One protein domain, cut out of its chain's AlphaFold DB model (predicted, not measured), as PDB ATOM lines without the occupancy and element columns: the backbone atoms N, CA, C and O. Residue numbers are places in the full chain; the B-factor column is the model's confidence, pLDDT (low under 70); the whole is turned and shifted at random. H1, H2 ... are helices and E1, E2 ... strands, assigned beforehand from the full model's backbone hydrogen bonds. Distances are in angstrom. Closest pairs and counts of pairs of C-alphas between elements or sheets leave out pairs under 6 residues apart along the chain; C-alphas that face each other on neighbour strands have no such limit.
ATOM      1  N   ARG A   2     186.052 129.333  81.632       94.81
ATOM      2  CA  ARG A   2     184.744 129.256  80.933       94.81
ATOM      3  C   ARG A   2     183.850 128.089  81.386       94.81
ATOM      4  O   ARG A   2     182.691 128.311  81.703       94.81
ATOM      5  N   LYS A   3     184.418 126.884  81.547       95.12
ATOM      6  CA  LYS A   3     183.704 125.717  82.112       95.12
ATOM      7  C   LYS A   3     183.157 125.959  83.527       95.12
ATOM      8  O   LYS A   3     182.077 125.489  83.844       95.12
ATOM      9  N   ALA A   4     183.873 126.721  84.362       97.12
ATOM     10  CA  ALA A   4     183.419 127.065  85.709       97.12
ATOM     11  C   ALA A   4     182.187 127.977  85.675       97.12
ATOM     12  O   ALA A   4     181.268 127.774  86.454       97.12
ATOM     13  N   LEU A   5     182.164 128.956  84.761       96.06
ATOM     14  CA  LEU A   5     181.005 129.834  84.563       96.06
ATOM     15  C   LEU A   5     179.800 129.051  84.034       96.06
ATOM     16  O   LEU A   5     178.708 129.210  84.562       96.06
ATOM     17  N   ASN A   6     180.017 128.177  83.045       94.94
ATOM     18  CA  ASN A   6     178.967 127.344  82.457       94.94
ATOM     19  C   ASN A   6     178.282 126.444  83.498       94.94
ATOM     20  O   ASN A   6     177.059 126.428  83.592       94.94
ATOM     21  N   ALA A   7     179.089 125.759  84.312       96.06
ATOM     22  CA  ALA A   7     178.626 124.824  85.337       96.06
ATOM     23  C   ALA A   7     178.067 125.517  86.590       96.06
ATOM     24  O   ALA A   7     177.417 124.887  87.423       96.06
ATOM     25  N   ALA A   8     178.343 126.813  86.764       96.62
ATOM     26  CA  ALA A   8     177.848 127.568  87.905       96.62
ATOM     27  C   ALA A   8     176.368 127.937  87.775       96.62
ATOM     28  O   ALA A   8     175.793 128.337  88.781       96.62
ATOM     29  N   ILE A   9     175.763 127.853  86.588       95.12
ATOM     30  CA  ILE A   9     174.413 128.361  86.325       95.12
ATOM     31  C   ILE A   9     173.407 127.206  86.340       95.12
ATOM     32  O   ILE A   9     173.467 126.307  85.509       95.12
ATOM     33  N   ASP A  10     172.443 127.268  87.257       93.81
ATOM     34  CA  ASP A  10     171.273 126.387  87.263       93.81
ATOM     35  C   ASP A  10     170.234 126.884  86.238       93.81
ATOM     36  O   ASP A  10     169.452 127.802  86.492       93.81
ATOM     37  N   ARG A  11     170.278 126.312  85.031       92.25
ATOM     38  CA  ARG A  11     169.401 126.695  83.911       92.25
ATOM     39  C   ARG A  11     167.947 126.303  84.141       92.25
ATOM     40  O   ARG A  11     167.049 127.060  83.784       92.25
ATOM     41  N   ASP A  12     167.716 125.156  84.765       91.06
ATOM     42  CA  ASP A  12     166.373 124.684  85.084       91.06
ATOM     43  C   ASP A  12     165.693 125.608  86.088       91.06
ATOM     44  O   ASP A  12     164.539 125.997  85.895       91.06
ATOM     45  N   GLY A  13     166.416 125.993  87.142       92.38
ATOM     46  CA  GLY A  13     165.952 126.975  88.112       92.38
ATOM     47  C   GLY A  13     165.716 128.343  87.474       92.38
ATOM     48  O   GLY A  13     164.680 128.957  87.726       92.38
ATOM     49  N   LEU A  14     166.623 128.806  86.603       92.44
ATOM     50  CA  LEU A  14     166.436 130.047  85.841       92.44
ATOM     51  C   LEU A  14     165.117 130.016  85.056       92.44
ATOM     52  O   LEU A  14     164.290 130.921  85.170       92.44
ATOM     53  N   VAL A  15     164.906 128.971  84.264       93.00
ATOM     54  CA  VAL A  15     163.752 128.860  83.373       93.00
ATOM     55  C   VAL A  15     162.450 128.717  84.158       93.00
ATOM     56  O   VAL A  15     161.490 129.433  83.873       93.00
ATOM     57  N   LYS A  16     162.411 127.845  85.172       91.56
ATOM     58  CA  LYS A  16     161.197 127.572  85.958       91.56
ATOM     59  C   LYS A  16     160.815 128.736  86.870       91.56
ATOM     60  O   LYS A  16     159.631 128.996  87.050       91.56
ATOM     61  N   SER A  17     161.794 129.416  87.469       88.50
ATOM     62  CA  SER A  17     161.533 130.416  88.512       88.50
ATOM     63  C   SER A  17     161.609 131.861  88.037       88.50
ATOM     64  O   SER A  17     160.984 132.713  88.662       88.50
ATOM     65  N   ILE A  18     162.375 132.157  86.980       91.00
ATOM     66  CA  ILE A  18     162.549 133.528  86.477       91.00
ATOM     67  C   ILE A  18     161.774 133.737  85.178       91.00
ATOM     68  O   ILE A  18     161.018 134.696  85.076       91.00
ATOM     69  N   LEU A  19     161.940 132.853  84.188       90.31
ATOM     70  CA  LEU A  19     161.306 133.044  82.879       90.31
ATOM     71  C   LEU A  19     159.830 132.633  82.871       90.31
ATOM     72  O   LEU A  19     158.995 133.407  82.414       90.31
ATOM     73  N   ASN A  20     159.515 131.428  83.356       88.75
ATOM     74  CA  ASN A  20     158.159 130.878  83.500       88.75
ATOM     75  C   ASN A  20     157.220 131.140  82.297       88.75
ATOM     76  O   ASN A  20     156.045 131.465  82.454       88.75
ATOM     77  N   ASN A  21     157.754 131.037  81.078       90.06
ATOM     78  CA  ASN A  21     157.069 131.430  79.840       90.06
ATOM     79  C   ASN A  21     157.117 130.345  78.749       90.06
ATOM     80  O   ASN A  21     156.938 130.645  77.573       90.06
ATOM     81  N   GLY A  22     157.408 129.096  79.124       90.06
ATOM     82  CA  GLY A  22     157.578 127.982  78.183       90.06
ATOM     83  C   GLY A  22     158.988 127.835  77.601       90.06
ATOM     84  O   GLY A  22     159.216 126.914  76.821       90.06
ATOM     85  N   SER A  23     159.944 128.687  77.995       92.25
ATOM     86  CA  SER A  23     161.369 128.449  77.722       92.25
ATOM     87  C   SER A  23     161.823 127.094  78.282       92.25
ATOM     88  O   SER A  23     161.227 126.570  79.223       92.25
ATOM     89  N   ALA A  24     162.912 126.551  77.739       90.56
ATOM     90  CA  ALA A  24     163.557 125.336  78.226       90.56
ATOM     91  C   ALA A  24     165.029 125.615  78.541       90.56
ATOM     92  O   ALA A  24     165.655 126.449  77.884       90.56
ATOM     93  N   GLY A  25     165.578 124.926  79.545       89.56
ATOM     94  CA  GLY A  25     167.020 124.930  79.773       89.56
ATOM     95  C   GLY A  25     167.724 124.325  78.560       89.56
ATOM     96  O   GLY A  25     167.252 123.330  78.010       89.56
ATOM     97  N   SER A  26     168.819 124.942  78.123       90.88
ATOM     98  CA  SER A  26     169.580 124.473  76.969       90.88
ATOM     99  C   SER A  26     171.075 124.439  77.253       90.88
ATOM    100  O   SER A  26     171.657 125.403  77.758       90.88
ATOM    101  N   ASP A  27     171.689 123.336  76.838       91.06
ATOM    102  CA  ASP A  27     173.136 123.169  76.745       91.06
ATOM    103  C   ASP A  27     173.549 122.889  75.290       91.06
ATOM    104  O   ASP A  27     174.440 122.110  74.985       91.06
ATOM    105  N   TYR A  28     172.849 123.540  74.367       93.00
ATOM    106  CA  TYR A  28     173.071 123.486  72.928       93.00
ATOM    107  C   TYR A  28     172.855 124.878  72.330       93.00
ATOM    108  O   TYR A  28     172.148 125.710  72.909       93.00
ATOM    109  N   ILE A  29     173.469 125.125  71.176       93.69
ATOM    110  CA  ILE A  29     173.338 126.372  70.419       93.69
ATOM    111  C   ILE A  29     172.250 126.223  69.354       93.69
ATOM    112  O   ILE A  29     171.408 127.110  69.224       93.69
ATOM    113  N   VAL A  30     172.230 125.105  68.622       95.81
ATOM    114  CA  VAL A  30     171.184 124.826  67.630       95.81
ATOM    115  C   VAL A  30     169.946 124.281  68.355       95.81
ATOM    116  O   VAL A  30     170.046 123.242  69.012       95.81
ATOM    117  N   PRO A  31     168.777 124.947  68.287       95.19
ATOM    118  CA  PRO A  31     167.608 124.542  69.063       95.19
ATOM    119  C   PRO A  31     167.000 123.202  68.626       95.19
ATOM    120  O   PRO A  31     167.110 122.793  67.472       95.19
ATOM    121  N   LYS A  32     166.279 122.555  69.551       94.94
ATOM    122  CA  LYS A  32     165.397 121.410  69.259       94.94
ATOM    123  C   LYS A  32     164.255 121.824  68.330       94.94
ATOM    124  O   LYS A  32     163.742 122.936  68.453       94.94
ATOM    125  N   ASN A  33     163.791 120.889  67.504       94.25
ATOM    126  CA  ASN A  33     162.645 121.052  66.598       94.25
ATOM    127  C   ASN A  33     162.828 122.200  65.593       94.25
ATOM    128  O   ASN A  33     161.863 122.881  65.240       94.25
ATOM    129  N   PHE A  34     164.065 122.446  65.169       96.00
ATOM    130  CA  PHE A  34     164.394 123.570  64.297       96.00
ATOM    131  C   PHE A  34     164.581 123.134  62.843       96.00
ATOM    132  O   PHE A  34     163.979 123.707  61.934       96.00
ATOM    133  N   VAL A  35     165.400 122.110  62.612       96.94
ATOM    134  CA  VAL A  35     165.800 121.686  61.267       96.94
ATOM    135  C   VAL A  35     166.081 120.191  61.242       96.94
ATOM    136  O   VAL A  35     166.730 119.654  62.141       96.94
ATOM    137  N   ALA A  36     165.582 119.527  60.200       97.00
ATOM    138  CA  ALA A  36     165.788 118.106  59.970       97.00
ATOM    139  C   ALA A  36     166.921 117.859  58.965       97.00
ATOM    140  O   ALA A  36     167.113 118.636  58.028       97.00
ATOM    141  N   GLY A  37     167.661 116.776  59.181       95.31
ATOM    142  CA  GLY A  37     168.769 116.362  58.333       95.31
ATOM    143  C   GLY A  37     168.334 115.557  57.111       95.31
ATOM    144  O   GLY A  37     167.141 115.338  56.889       95.31
ATOM    145  N   PRO A  38     169.306 115.052  56.331       95.12
ATOM    146  CA  PRO A  38     169.043 114.210  55.162       95.12
ATOM    147  C   PRO A  38     168.267 112.923  55.479       95.12
ATOM    148  O   PRO A  38     167.591 112.382  54.610       95.12
ATOM    149  N   ASP A  39     168.346 112.439  56.722       94.75
ATOM    150  CA  ASP A  39     167.614 111.270  57.217       94.75
ATOM    151  C   ASP A  39     166.206 111.605  57.754       94.75
ATOM    152  O   ASP A  39     165.510 110.726  58.266       94.75
ATOM    153  N   GLY A  40     165.786 112.870  57.651       96.38
ATOM    154  CA  GLY A  40     164.496 113.368  58.127       96.38
ATOM    155  C   GLY A  40     164.403 113.556  59.643       96.38
ATOM    156  O   GLY A  40     163.327 113.901  60.134       96.38
ATOM    157  N   LYS A  41     165.487 113.350  60.400       96.69
ATOM    158  CA  LYS A  41     165.500 113.532  61.859       96.69
ATOM    159  C   LYS A  41     165.975 114.925  62.238       96.69
ATOM    160  O   LYS A  41     166.809 115.514  61.558       96.69
ATOM    161  N   ASP A  42     165.468 115.441  63.355       97.06
ATOM    162  CA  ASP A  42     165.891 116.736  63.900       97.06
ATOM    163  C   ASP A  42     167.401 116.753  64.198       97.06
ATOM    164  O   ASP A  42     167.956 115.736  64.624       97.06
ATOM    165  N   PHE A  43     168.050 117.910  64.039       96.19
ATOM    166  CA  PHE A  43     169.477 118.117  64.321       96.19
ATOM    167  C   PHE A  43     169.889 117.721  65.747       96.19
ATOM    168  O   PHE A  43     171.029 117.317  65.974       96.19
ATOM    169  N   ARG A  44     168.979 117.787  66.726       94.69
ATOM    170  CA  ARG A  44     169.214 117.316  68.101       94.69
ATOM    171  C   ARG A  44     168.983 115.828  68.299       94.69
ATOM    172  O   ARG A  44     169.285 115.321  69.363       94.69
ATOM    173  N   SER A  45     168.536 115.080  67.297       94.50
ATOM    174  CA  SER A  45     168.382 113.623  67.435       94.50
ATOM    175  C   SER A  45     169.724 112.903  67.606       94.50
ATOM    176  O   SER A  45     169.768 111.844  68.223       94.50
ATOM    177  N   ALA A  46     170.810 113.465  67.061       91.31
ATOM    178  CA  ALA A  46     172.162 112.928  67.213       91.31
ATOM    179  C   ALA A  46     172.789 113.269  68.577       91.31
ATOM    180  O   ALA A  46     173.634 112.520  69.061       91.31
ATOM    181  N   ASP A  47     172.362 114.379  69.183       89.00
ATOM    182  CA  ASP A  47     172.830 114.854  70.483       89.00
ATOM    183  C   ASP A  47     171.704 115.623  71.211       89.00
ATOM    184  O   ASP A  47     171.602 116.851  71.100       89.00
ATOM    185  N   PRO A  48     170.785 114.902  71.886       89.44
ATOM    186  CA  PRO A  48     169.566 115.500  72.441       89.44
ATOM    187  C   PRO A  48     169.804 116.436  73.623       89.44
ATOM    188  O   PRO A  48     168.963 117.299  73.895       89.44
ATOM    189  N   ASP A  49     170.913 116.242  74.328       86.19
ATOM    190  CA  ASP A  49     171.254 116.988  75.538       86.19
ATOM    191  C   ASP A  49     172.299 118.076  75.251       86.19
ATOM    192  O   ASP A  49     172.368 119.057  75.990       86.19
ATOM    193  N   GLY A  50     173.024 117.972  74.132       87.12
ATOM    194  CA  GLY A  50     174.057 118.920  73.739       87.12
ATOM    195  C   GLY A  50     175.340 118.734  74.547       87.12
ATOM    196  O   GLY A  50     175.672 117.648  75.028       87.12
ATOM    197  N   PHE A  51     176.081 119.821  74.735       83.81
ATOM    198  CA  PHE A  51     177.318 119.783  75.502       83.81
ATOM    199  C   PHE A  51     177.041 119.744  77.007       83.81
ATOM    200  O   PHE A  51     176.090 120.318  77.517       83.81
ATOM    201  N   SER A  52     177.922 119.120  77.788       83.00
ATOM    202  CA  SER A  52     177.727 119.080  79.240       83.00
ATOM    203  C   SER A  52     177.790 120.485  79.867       83.00
ATOM    204  O   SER A  52     178.840 121.143  79.844       83.00
ATOM    205  N   ALA A  53     176.694 120.910  80.511       78.75
ATOM    206  CA  ALA A  53     176.660 122.079  81.395       78.75
ATOM    207  C   ALA A  53     177.753 122.026  82.471       78.75
ATOM    208  O   ALA A  53     178.325 123.052  82.846       78.75
ATOM    209  N   GLY A  54     178.038 120.814  82.953       86.75
ATOM    210  CA  GLY A  54     178.630 120.560  84.257       86.75
ATOM    211  C   GLY A  54     177.648 120.836  85.401       86.75
ATOM    212  O   GLY A  54     176.569 121.394  85.228       86.75
ATOM    213  N   SER A  55     178.043 120.442  86.602       88.44
ATOM    214  CA  SER A  55     177.296 120.626  87.844       88.44
ATOM    215  C   SER A  55     177.878 121.746  88.707       88.44
ATOM    216  O   SER A  55     179.052 122.111  88.596       88.44
ATOM    217  N   ALA A  56     177.105 122.222  89.686       86.62
ATOM    218  CA  ALA A  56     177.599 123.183  90.675       86.62
ATOM    219  C   ALA A  56     178.830 122.672  91.460       86.62
ATOM    220  O   ALA A  56     179.642 123.474  91.929       86.62
ATOM    221  N   SER A  57     178.989 121.349  91.601       89.56
ATOM    222  CA  SER A  57     180.193 120.751  92.189       89.56
ATOM    223  C   SER A  57     181.395 120.908  91.256       89.56
ATOM    224  O   SER A  57     182.427 121.443  91.663       89.56
ATOM    225  N   GLU A  58     181.244 120.537  89.984       95.06
ATOM    226  CA  GLU A  58     182.300 120.688  88.977       95.06
ATOM    227  C   GLU A  58     182.681 122.155  88.744       95.06
ATOM    228  O   GLU A  58     183.849 122.456  88.495       95.06
ATOM    229  N   ALA A  59     181.738 123.091  88.895       96.50
ATOM    230  CA  ALA A  59     182.001 124.525  88.803       96.50
ATOM    231  C   ALA A  59     183.122 124.970  89.758       96.50
ATOM    232  O   ALA A  59     184.030 125.708  89.359       96.50
ATOM    233  N   LYS A  60     183.114 124.471  91.003       95.12
ATOM    234  CA  LYS A  60     184.149 124.767  92.008       95.12
ATOM    235  C   LYS A  60     185.503 124.187  91.614       95.12
ATOM    236  O   LYS A  60     186.521 124.872  91.743       95.12
ATOM    237  N   ASP A  61     185.523 122.966  91.094       96.38
ATOM    238  CA  ASP A  61     186.754 122.315  90.644       96.38
ATOM    239  C   ASP A  61     187.356 123.029  89.433       96.38
ATOM    240  O   ASP A  61     188.556 123.324  89.407       96.38
ATOM    241  N   TYR A  62     186.522 123.394  88.458       97.75
ATOM    242  CA  TYR A  62     186.933 124.203  87.314       97.75
ATOM    243  C   TYR A  62     187.432 125.584  87.740       97.75
ATOM    244  O   TYR A  62     188.398 126.084  87.156       97.75
ATOM    245  N   TRP A  63     186.833 126.201  88.760       97.56
ATOM    246  CA  TRP A  63     187.307 127.474  89.299       97.56
ATOM    247  C   TRP A  63     188.655 127.339  90.012       97.56
ATOM    248  O   TRP A  63     189.549 128.157  89.806       97.56
ATOM    249  N   ASN A  64     188.859 126.278  90.791       96.81
ATOM    250  CA  ASN A  64     190.146 126.012  91.431       96.81
ATOM    251  C   ASN A  64     191.266 125.780  90.410       96.81
ATOM    252  O   ASN A  64     192.370 126.295  90.602       96.81
ATOM    253  N   LYS A  65     190.985 125.063  89.315       97.75
ATOM    254  CA  LYS A  65     191.916 124.925  88.183       97.75
ATOM    255  C   LYS A  65     192.195 126.283  87.529       97.75
ATOM    256  O   LYS A  65     193.354 126.659  87.399       97.75
ATOM    257  N   ALA A  66     191.153 127.067  87.246       97.75
ATOM    258  CA  ALA A  66     191.289 128.391  86.637       97.75
ATOM    259  C   ALA A  66     192.127 129.365  87.485       97.75
ATOM    260  O   ALA A  66     192.963 130.074  86.941       97.75
ATOM    261  N   LYS A  67     191.955 129.381  88.813       97.88
ATOM    262  CA  LYS A  67     192.786 130.194  89.719       97.88
ATOM    263  C   LYS A  67     194.271 129.858  89.604       97.88
ATOM    264  O   LYS A  67     195.093 130.766  89.597       97.88
ATOM    265  N   LYS A  68     194.606 128.565  89.508       97.75
ATOM    266  CA  LYS A  68     195.991 128.103  89.337       97.75
ATOM    267  C   LYS A  68     196.545 128.509  87.974       97.75
ATOM    268  O   LYS A  68     197.627 129.073  87.923       97.75
ATOM    269  N   GLU A  69     195.786 128.266  86.905       97.75
ATOM    270  CA  GLU A  69     196.169 128.624  85.530       97.75
ATOM    271  C   GLU A  69     196.407 130.130  85.362       97.75
ATOM    272  O   GLU A  69     197.337 130.535  84.674       97.75
ATOM    273  N   LEU A  70     195.578 130.958  86.002       96.69
ATOM    274  CA  LEU A  70     195.624 132.415  85.876       96.69
ATOM    275  C   LEU A  70     196.490 133.098  86.946       96.69
ATOM    276  O   LEU A  70     196.722 134.299  86.858       96.69
ATOM    277  N   GLY A  71     196.926 132.377  87.984       97.81
ATOM    278  CA  GLY A  71     197.660 132.960  89.112       97.81
ATOM    279  C   GLY A  71     196.837 133.939  89.964       97.81
ATOM    280  O   GLY A  71     197.405 134.829  90.594       97.81
ATOM    281  N   ILE A  72     195.507 133.796  89.997       97.31
ATOM    282  CA  ILE A  72     194.596 134.722  90.693       97.31
ATOM    283  C   ILE A  72     193.887 134.067  91.881       97.31
ATOM    284  O   ILE A  72     193.689 132.854  91.938       97.31
ATOM    285  N   LYS A  73     193.446 134.899  92.829       95.81
ATOM    286  CA  LYS A  73     192.595 134.477  93.959       95.81
ATOM    287  C   LYS A  73     191.149 134.943  93.815       95.81
ATOM    288  O   LYS A  73     190.239 134.249  94.261       95.81
ATOM    289  N   THR A  74     190.955 136.106  93.206       97.50
ATOM    290  CA  THR A  74     189.659 136.745  92.992       97.50
ATOM    291  C   THR A  74     189.526 137.167  91.537       97.50
ATOM    292  O   THR A  74     190.525 137.321  90.835       97.50
ATOM    293  N   LEU A  75     188.288 137.338  91.085       98.00
ATOM    294  CA  LEU A  75     187.973 137.779  89.733       98.00
ATOM    295  C   LEU A  75     186.772 138.721  89.786       98.00
ATOM    296  O   LEU A  75     185.763 138.410  90.419       98.00
ATOM    297  N   LYS A  76     186.882 139.876  89.138       98.25
ATOM    298  CA  LYS A  76     185.761 140.796  88.929       98.25
ATOM    299  C   LYS A  76     185.381 140.728  87.458       98.25
ATOM    300  O   LYS A  76     186.273 140.782  86.622       98.25
ATOM    301  N   LEU A  77     184.093 140.571  87.179       98.38
ATOM    302  CA  LEU A  77     183.547 140.454  85.832       98.38
ATOM    303  C   LEU A  77     182.515 141.556  85.605       98.38
ATOM    304  O   LEU A  77     181.564 141.682  86.379       98.38
ATOM    305  N   ASN A  78     182.692 142.327  84.542       98.31
ATOM    306  CA  ASN A  78     181.712 143.257  84.008       98.31
ATOM    307  C   ASN A  78     180.739 142.507  83.088       98.31
ATOM    308  O   ASN A  78     181.129 142.029  82.020       98.31
ATOM    309  N   PHE A  79     179.481 142.391  83.505       98.31
ATOM    310  CA  PHE A  79     178.433 141.684  82.776       98.31
ATOM    311  C   PHE A  79     177.535 142.674  82.039       98.31
ATOM    312  O   PHE A  79     176.624 143.257  82.620       98.31
ATOM    313  N   LEU A  80     177.818 142.860  80.754       98.06
ATOM    314  CA  LEU A  80     177.081 143.733  79.856       98.06
ATOM    315  C   LEU A  80     175.731 143.112  79.473       98.06
ATOM    316  O   LEU A  80     175.655 141.956  79.053       98.06
ATOM    317  N   SER A  81     174.660 143.890  79.564       96.69
ATOM    318  CA  SER A  81     173.329 143.459  79.140       96.69
ATOM    319  C   SER A  81     172.516 144.612  78.577       96.69
ATOM    320  O   SER A  81     172.830 145.779  78.809       96.69
ATOM    321  N   GLN A  82     171.420 144.285  77.895       94.06
ATOM    322  CA  GLN A  82     170.358 145.257  77.666       94.06
ATOM    323  C   GLN A  82     169.709 145.663  79.005       94.06
ATOM    324  O   GLN A  82     169.746 144.904  79.977       94.06
ATOM    325  N   ASP A  83     169.132 146.857  79.064       92.00
ATOM    326  CA  ASP A  83     168.408 147.434  80.201       92.00
ATOM    327  C   ASP A  83     166.891 147.173  80.160       92.00
ATOM    328  O   ASP A  83     166.079 148.061  80.416       92.00
ATOM    329  N   SER A  84     166.481 145.938  79.862       87.50
ATOM    330  CA  SER A  84     165.062 145.561  79.880       87.50
ATOM    331  C   SER A  84     164.640 144.934  81.214       87.50
ATOM    332  O   SER A  84     165.431 144.288  81.905       87.50
ATOM    333  N   SER A  85     163.352 145.039  81.553       82.75
ATOM    334  CA  SER A  85     162.787 144.372  82.737       82.75
ATOM    335  C   SER A  85     162.956 142.848  82.686       82.75
ATOM    336  O   SER A  85     163.274 142.229  83.702       82.75
ATOM    337  N   SER A  86     162.811 142.247  81.500       78.69
ATOM    338  CA  SER A  86     162.982 140.805  81.283       78.69
ATOM    339  C   SER A  86     164.423 140.332  81.490       78.69
ATOM    340  O   SER A  86     164.642 139.228  81.987       78.69
ATOM    341  N   THR A  87     165.417 141.156  81.153       86.44
ATOM    342  CA  THR A  87     166.834 140.798  81.315       86.44
ATOM    343  C   THR A  87     167.337 141.066  82.729       86.44
ATOM    344  O   THR A  87     168.183 140.320  83.217       86.44
ATOM    345  N   GLN A  88     166.787 142.050  83.447       90.50
ATOM    346  CA  GLN A  88     167.248 142.412  84.791       90.50
ATOM    347  C   GLN A  88     167.212 141.234  85.779       90.50
ATOM    348  O   GLN A  88     168.213 140.954  86.446       90.50
ATOM    349  N   GLN A  89     166.084 140.524  85.868       92.19
ATOM    350  CA  GLN A  89     165.947 139.389  86.789       92.19
ATOM    351  C   GLN A  89     166.850 138.216  86.389       92.19
ATOM    352  O   GLN A  89     167.490 137.607  87.250       92.19
ATOM    353  N   LEU A  90     166.960 137.943  85.085       93.12
ATOM    354  CA  LEU A  90     167.847 136.914  84.545       93.12
ATOM    355  C   LEU A  90     169.309 137.216  84.880       93.12
ATOM    356  O   LEU A  90     170.020 136.355  85.400       93.12
ATOM    357  N   ASN A  91     169.755 138.450  84.655       95.00
ATOM    358  CA  ASN A  91     171.138 138.843  84.900       95.00
ATOM    359  C   ASN A  91     171.487 138.772  86.386       95.00
ATOM    360  O   ASN A  91     172.573 138.313  86.746       95.00
ATOM    361  N   GLN A  92     170.549 139.161  87.256       95.50
ATOM    362  CA  GLN A  92     170.722 139.031  88.699       95.50
ATOM    363  C   GLN A  92     170.813 137.564  89.127       95.50
ATOM    364  O   GLN A  92     171.647 137.228  89.971       95.50
ATOM    365  N   TYR A  93     170.000 136.683  88.540       95.69
ATOM    366  CA  TYR A  93     170.074 135.247  88.795       95.69
ATOM    367  C   TYR A  93     171.443 134.683  88.395       95.69
ATOM    368  O   TYR A  93     172.103 134.048  89.219       95.69
ATOM    369  N   VAL A  94     171.914 134.977  87.179       95.88
ATOM    370  CA  VAL A  94     173.230 134.537  86.683       95.88
ATOM    371  C   VAL A  94     174.360 135.052  87.580       95.88
ATOM    372  O   VAL A  94     175.200 134.269  88.028       95.88
ATOM    373  N   ALA A  95     174.360 136.345  87.918       97.25
ATOM    374  CA  ALA A  95     175.356 136.940  88.811       97.25
ATOM    375  C   ALA A  95     175.361 136.275  90.201       97.25
ATOM    376  O   ALA A  95     176.428 135.989  90.754       97.25
ATOM    377  N   ASN A  96     174.179 135.977  90.749       96.88
ATOM    378  CA  ASN A  96     174.032 135.304  92.039       96.88
ATOM    379  C   ASN A  96     174.534 133.857  91.999       96.88
ATOM    380  O   ASN A  96     175.231 133.438  92.923       96.88
ATOM    381  N   GLN A  97     174.220 133.109  90.941       96.88
ATOM    382  CA  GLN A  97     174.693 131.736  90.747       96.88
ATOM    383  C   GLN A  97     176.222 131.678  90.642       96.88
ATOM    384  O   GLN A  97     176.862 130.904  91.358       96.88
ATOM    385  N   ILE A  98     176.826 132.573  89.851       97.81
ATOM    386  CA  ILE A  98     178.286 132.698  89.746       97.81
ATOM    387  C   ILE A  98     178.899 133.009  91.115       97.81
ATOM    388  O   ILE A  98     179.809 132.305  91.551       97.81
ATOM    389  N   LYS A  99     178.380 134.012  91.834       96.44
ATOM    390  CA  LYS A  99     178.887 134.392  93.165       96.44
ATOM    391  C   LYS A  99     178.764 133.254  94.184       96.44
ATOM    392  O   LYS A  99     179.677 133.043  94.981       96.44
ATOM    393  N   LYS A 100     177.638 132.533  94.178       96.50
ATOM    394  CA  LYS A 100     177.354 131.414  95.091       96.50
ATOM    395  C   LYS A 100     178.291 130.235  94.841       96.50
ATOM    396  O   LYS A 100     178.820 129.658  95.791       96.50
ATOM    397  N   ASN A 101     178.480 129.869  93.576       97.31
ATOM    398  CA  ASN A 101     179.180 128.642  93.209       97.31
ATOM    399  C   ASN A 101     180.687 128.852  93.015       97.31
ATOM    400  O   ASN A 101     181.445 127.897  93.177       97.31
ATOM    401  N   LEU A 102     181.142 130.082  92.750       97.69
ATOM    402  CA  LEU A 102     182.550 130.420  92.525       97.69
ATOM    403  C   LEU A 102     183.059 131.441  93.570       97.69
ATOM    404  O   LEU A 102     183.101 132.646  93.307       97.69
ATOM    405  N   PRO A 103     183.489 130.994  94.768       95.94
ATOM    406  CA  PRO A 103     183.968 131.893  95.817       95.94
ATOM    407  C   PRO A 103     185.126 132.784  95.351       95.94
ATOM    408  O   PRO A 103     186.128 132.290  94.829       95.94
ATOM    409  N   GLY A 104     185.004 134.095  95.573       96.56
ATOM    410  CA  GLY A 104     185.984 135.096  95.136       96.56
ATOM    411  C   GLY A 104     185.718 135.686  93.747       96.56
ATOM    412  O   GLY A 104     186.445 136.595  93.341       96.56
ATOM    413  N   VAL A 105     184.681 135.222  93.038       98.25
ATOM    414  CA  VAL A 105     184.194 135.855  91.807       98.25
ATOM    415  C   VAL A 105     183.095 136.861  92.146       98.25
ATOM    416  O   VAL A 105     182.177 136.569  92.913       98.25
ATOM    417  N   THR A 106     183.186 138.068  91.594       97.56
ATOM    418  CA  THR A 106     182.150 139.105  91.689       97.56
ATOM    419  C   THR A 106     181.730 139.527  90.295       97.56
ATOM    420  O   THR A 106     182.580 139.769  89.445       97.56
ATOM    421  N   VAL A 107     180.422 139.628  90.081       98.38
ATOM    422  CA  VAL A 107     179.834 140.062  88.815       98.38
ATOM    423  C   VAL A 107     179.163 141.412  89.037       98.38
ATOM    424  O   VAL A 107     178.291 141.532  89.897       98.38
ATOM    425  N   THR A 108     179.581 142.418  88.278       98.25
ATOM    426  CA  THR A 108     178.945 143.736  88.224       98.25
ATOM    427  C   THR A 108     178.107 143.795  86.958       98.25
ATOM    428  O   THR A 108     178.648 143.687  85.863       98.25
ATOM    429  N   ILE A 109     176.791 143.939  87.106       98.19
ATOM    430  CA  ILE A 109     175.877 144.062  85.967       98.19
ATOM    431  C   ILE A 109     175.980 145.482  85.411       98.19
ATOM    432  O   ILE A 109     175.825 146.457  86.146       98.19
ATOM    433  N   ASN A 110     176.224 145.579  84.112       97.75
ATOM    434  CA  ASN A 110     176.281 146.803  83.334       97.75
ATOM    435  C   ASN A 110     175.143 146.782  82.307       97.75
ATOM    436  O   ASN A 110     175.324 146.370  81.161       97.75
ATOM    437  N   ALA A 111     173.954 147.178  82.756       97.31
ATOM    438  CA  ALA A 111     172.771 147.272  81.911       97.31
ATOM    439  C   ALA A 111     172.805 148.567  81.086       97.31
ATOM    440  O   ALA A 111     173.090 149.638  81.624       97.31
ATOM    441  N   GLN A 112     172.542 148.462  79.785       97.81
ATOM    442  CA  GLN A 112     172.679 149.557  78.828       97.81
ATOM    443  C   GLN A 112     171.509 149.596  77.837       97.81
ATOM    444  O   GLN A 112     171.045 148.529  77.419       97.81
ATOM    445  N   PRO A 113     171.097 150.790  77.366       96.56
ATOM    446  CA  PRO A 113     170.194 150.912  76.227       96.56
ATOM    447  C   PRO A 113     170.741 150.159  75.014       96.56
ATOM    448  O   PRO A 113     171.951 150.171  74.776       96.56
ATOM    449  N   TRP A 114     169.866 149.548  74.210       94.38
ATOM    450  CA  TRP A 114     170.257 148.618  73.136       94.38
ATOM    451  C   TRP A 114     171.362 149.142  72.204       94.38
ATOM    452  O   TRP A 114     172.342 148.445  71.949       94.38
ATOM    453  N   ALA A 115     171.262 150.395  71.747       96.31
ATOM    454  CA  ALA A 115     172.280 150.992  70.881       96.31
ATOM    455  C   ALA A 115     173.664 151.066  71.556       96.31
ATOM    456  O   ALA A 115     174.684 150.811  70.915       96.31
ATOM    457  N   ASN A 116     173.708 151.375  72.856       97.88
ATOM    458  CA  ASN A 116     174.961 151.417  73.605       97.88
ATOM    459  C   ASN A 116     175.460 150.011  73.963       97.88
ATOM    460  O   ASN A 116     176.664 149.769  73.920       97.88
ATOM    461  N   TYR A 117     174.552 149.070  74.250       96.94
ATOM    462  CA  TYR A 117     174.887 147.653  74.393       96.94
ATOM    463  C   TYR A 117     175.625 147.140  73.149       96.94
ATOM    464  O   TYR A 117     176.731 146.622  73.278       96.94
ATOM    465  N   LEU A 118     175.064 147.349  71.950       95.44
ATOM    466  CA  LEU A 118     175.670 146.915  70.686       95.44
ATOM    467  C   LEU A 118     177.061 147.514  70.482       95.44
ATOM    468  O   LEU A 118     178.002 146.789  70.164       95.44
ATOM    469  N   LYS A 119     177.207 148.822  70.724       96.94
ATOM    470  CA  LYS A 119     178.498 149.509  70.632       96.94
ATOM    471  C   LYS A 119     179.539 148.887  71.567       96.94
ATOM    472  O   LYS A 119     180.615 148.504  71.123       96.94
ATOM    473  N   LEU A 120     179.219 148.754  72.855       97.94
ATOM    474  CA  LEU A 120     180.141 148.189  73.848       97.94
ATOM    475  C   LEU A 120     180.464 146.718  73.565       97.94
ATOM    476  O   LEU A 120     181.581 146.276  73.834       97.94
ATOM    477  N   ASN A 121     179.505 145.972  73.017       96.00
ATOM    478  CA  ASN A 121     179.686 144.584  72.616       96.00
ATOM    479  C   ASN A 121     180.663 144.470  71.428       96.00
ATOM    480  O   ASN A 121     181.625 143.711  71.493       96.00
ATOM    481  N   GLN A 122     180.504 145.293  70.391       94.25
ATOM    482  CA  GLN A 122     181.428 145.329  69.247       94.25
ATOM    483  C   GLN A 122     182.827 145.849  69.615       94.25
ATOM    484  O   GLN A 122     183.824 145.428  69.034       94.25
ATOM    485  N   GLU A 123     182.922 146.745  70.600       95.88
ATOM    486  CA  GLU A 123     184.191 147.271  71.118       95.88
ATOM    487  C   GLU A 123     184.856 146.358  72.171       95.88
ATOM    488  O   GLU A 123     185.886 146.736  72.741       95.88
ATOM    489  N   PHE A 124     184.283 145.181  72.460       96.12
ATOM    490  CA  PHE A 124     184.767 144.237  73.478       96.12
ATOM    491  C   PHE A 124     184.917 144.869  74.878       96.12
ATOM    492  O   PHE A 124     185.839 144.564  75.636       96.12
ATOM    493  N   LYS A 125     184.014 145.786  75.249       97.44
ATOM    494  CA  LYS A 125     184.014 146.497  76.544       97.44
ATOM    495  C   LYS A 125     183.211 145.761  77.619       97.44
ATOM    496  O   LYS A 125     182.367 146.350  78.296       97.44
ATOM    497  N   PHE A 126     183.475 144.471  77.783       97.81
ATOM    498  CA  PHE A 126     182.792 143.597  78.736       97.81
ATOM    499  C   PHE A 126     183.631 142.348  79.037       97.81
ATOM    500  O   PHE A 126     184.542 142.021  78.283       97.81
ATOM    501  N   ASP A 127     183.289 141.633  80.111       97.50
ATOM    502  CA  ASP A 127     183.847 140.303  80.403       97.50
ATOM    503  C   ASP A 127     182.819 139.190  80.149       97.50
ATOM    504  O   ASP A 127     183.165 138.091  79.720       97.50
ATOM    505  N   LEU A 128     181.541 139.485  80.409       97.06
ATOM    506  CA  LEU A 128     180.381 138.667  80.055       97.06
ATOM    507  C   LEU A 128     179.372 139.543  79.314       97.06
ATOM    508  O   LEU A 128     179.224 140.714  79.656       97.06
ATOM    509  N   ALA A 129     178.652 138.986  78.345       95.88
ATOM    510  CA  ALA A 129     177.556 139.678  77.677       95.88
ATOM    511  C   ALA A 129     176.328 138.774  77.585       95.88
ATOM    512  O   ALA A 129     176.449 137.586  77.281       95.88
ATOM    513  N   PHE A 130     175.150 139.331  77.862       93.69
ATOM    514  CA  PHE A 130     173.887 138.646  77.608       93.69
ATOM    515  C   PHE A 130     173.601 138.729  76.114       93.69
ATOM    516  O   PHE A 130     173.435 139.826  75.595       93.69
ATOM    517  N   SER A 131     173.514 137.588  75.440       90.81
ATOM    518  CA  SER A 131     173.236 137.530  74.009       90.81
ATOM    519  C   SER A 131     172.128 136.527  73.709       90.81
ATOM    520  O   SER A 131     171.897 135.589  74.473       90.81
ATOM    521  N   GLY A 132     171.460 136.734  72.583       90.62
ATOM    522  CA  GLY A 132     170.481 135.828  72.008       90.62
ATOM    523  C   GLY A 132     170.504 135.963  70.490       90.62
ATOM    524  O   GLY A 132     170.866 137.018  69.969       90.62
ATOM    525  N   TRP A 133     170.130 134.893  69.796       94.00
ATOM    526  CA  TRP A 133     170.089 134.871  68.341       94.00
ATOM    527  C   TRP A 133     168.796 134.229  67.853       94.00
ATOM    528  O   TRP A 133     168.389 133.176  68.350       94.00
TER     529      TRP A 133
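This is residues 2 to 133 of the 189 residues of the protein "Oligopeptide ABC transporter, periplasmic oligopeptide-binding protein OppA" of Sporolactobacillus inulinus (UniProt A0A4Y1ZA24). A ribbon of two parallel strands, E1 and E2, has the long helix H4 packed along it, mainly on E2, and H5 by E1. H1 and H3 lie side by side near one end of H4, H2 packs on H4, and a long loop, residues 20 to 55, reaches away. The 132 printed residues hold H1, H2, H3, E1, H4, E2 and H5 in that order, a mixed class, only just compact, close to loose, with a radius of gyration of the C-alphas of 16.5 A and spans of 49 by 37 by 30 A.

Look first at E1, residues 75 to 82, and E2, residues 105 to 112, parallel at 23 degrees, with N 77 and O 106 2.8 A apart. With H4, residues 85 to 101, they form a strand-helix-strand unit, two parallel strands joined through a helix, its crossover right-handed. The closest C-alphas of H4 and E2 are Ala 95 and Val 107, 5.5 A. H2, residues 11 to 19, touches H4 at Ile 18 and Leu 90, 6.6 A between C-alphas. H1, residues 2 to 7, touches H3, residues 56 to 70, at a shallow tilt of 14 degrees, opposite ways; C-alphas 4 and 59 are closest, 4.2 A. H5, residues 114 to 122, is apart from H4. Every O i to N i+4 pair is within hydrogen-bond range in H1, H2 and H5; H3 has 10 of 11, H4 11 of 13.

Find C-alpha 2, where H1 begins, at (184.744, 129.256, 80.933), and C-alpha 122, where H5 ends, at (181.428, 145.329, 69.247). H4 is 25.0 A long, E1 22.6 A, E2 22.1 A and H3 20.8 A.

The farthest C-alphas, Gly 40 and Lys 73, are 50.2 A apart. The link H2 to H3 is long. The printed part has no cut, and no printed residue is under 70.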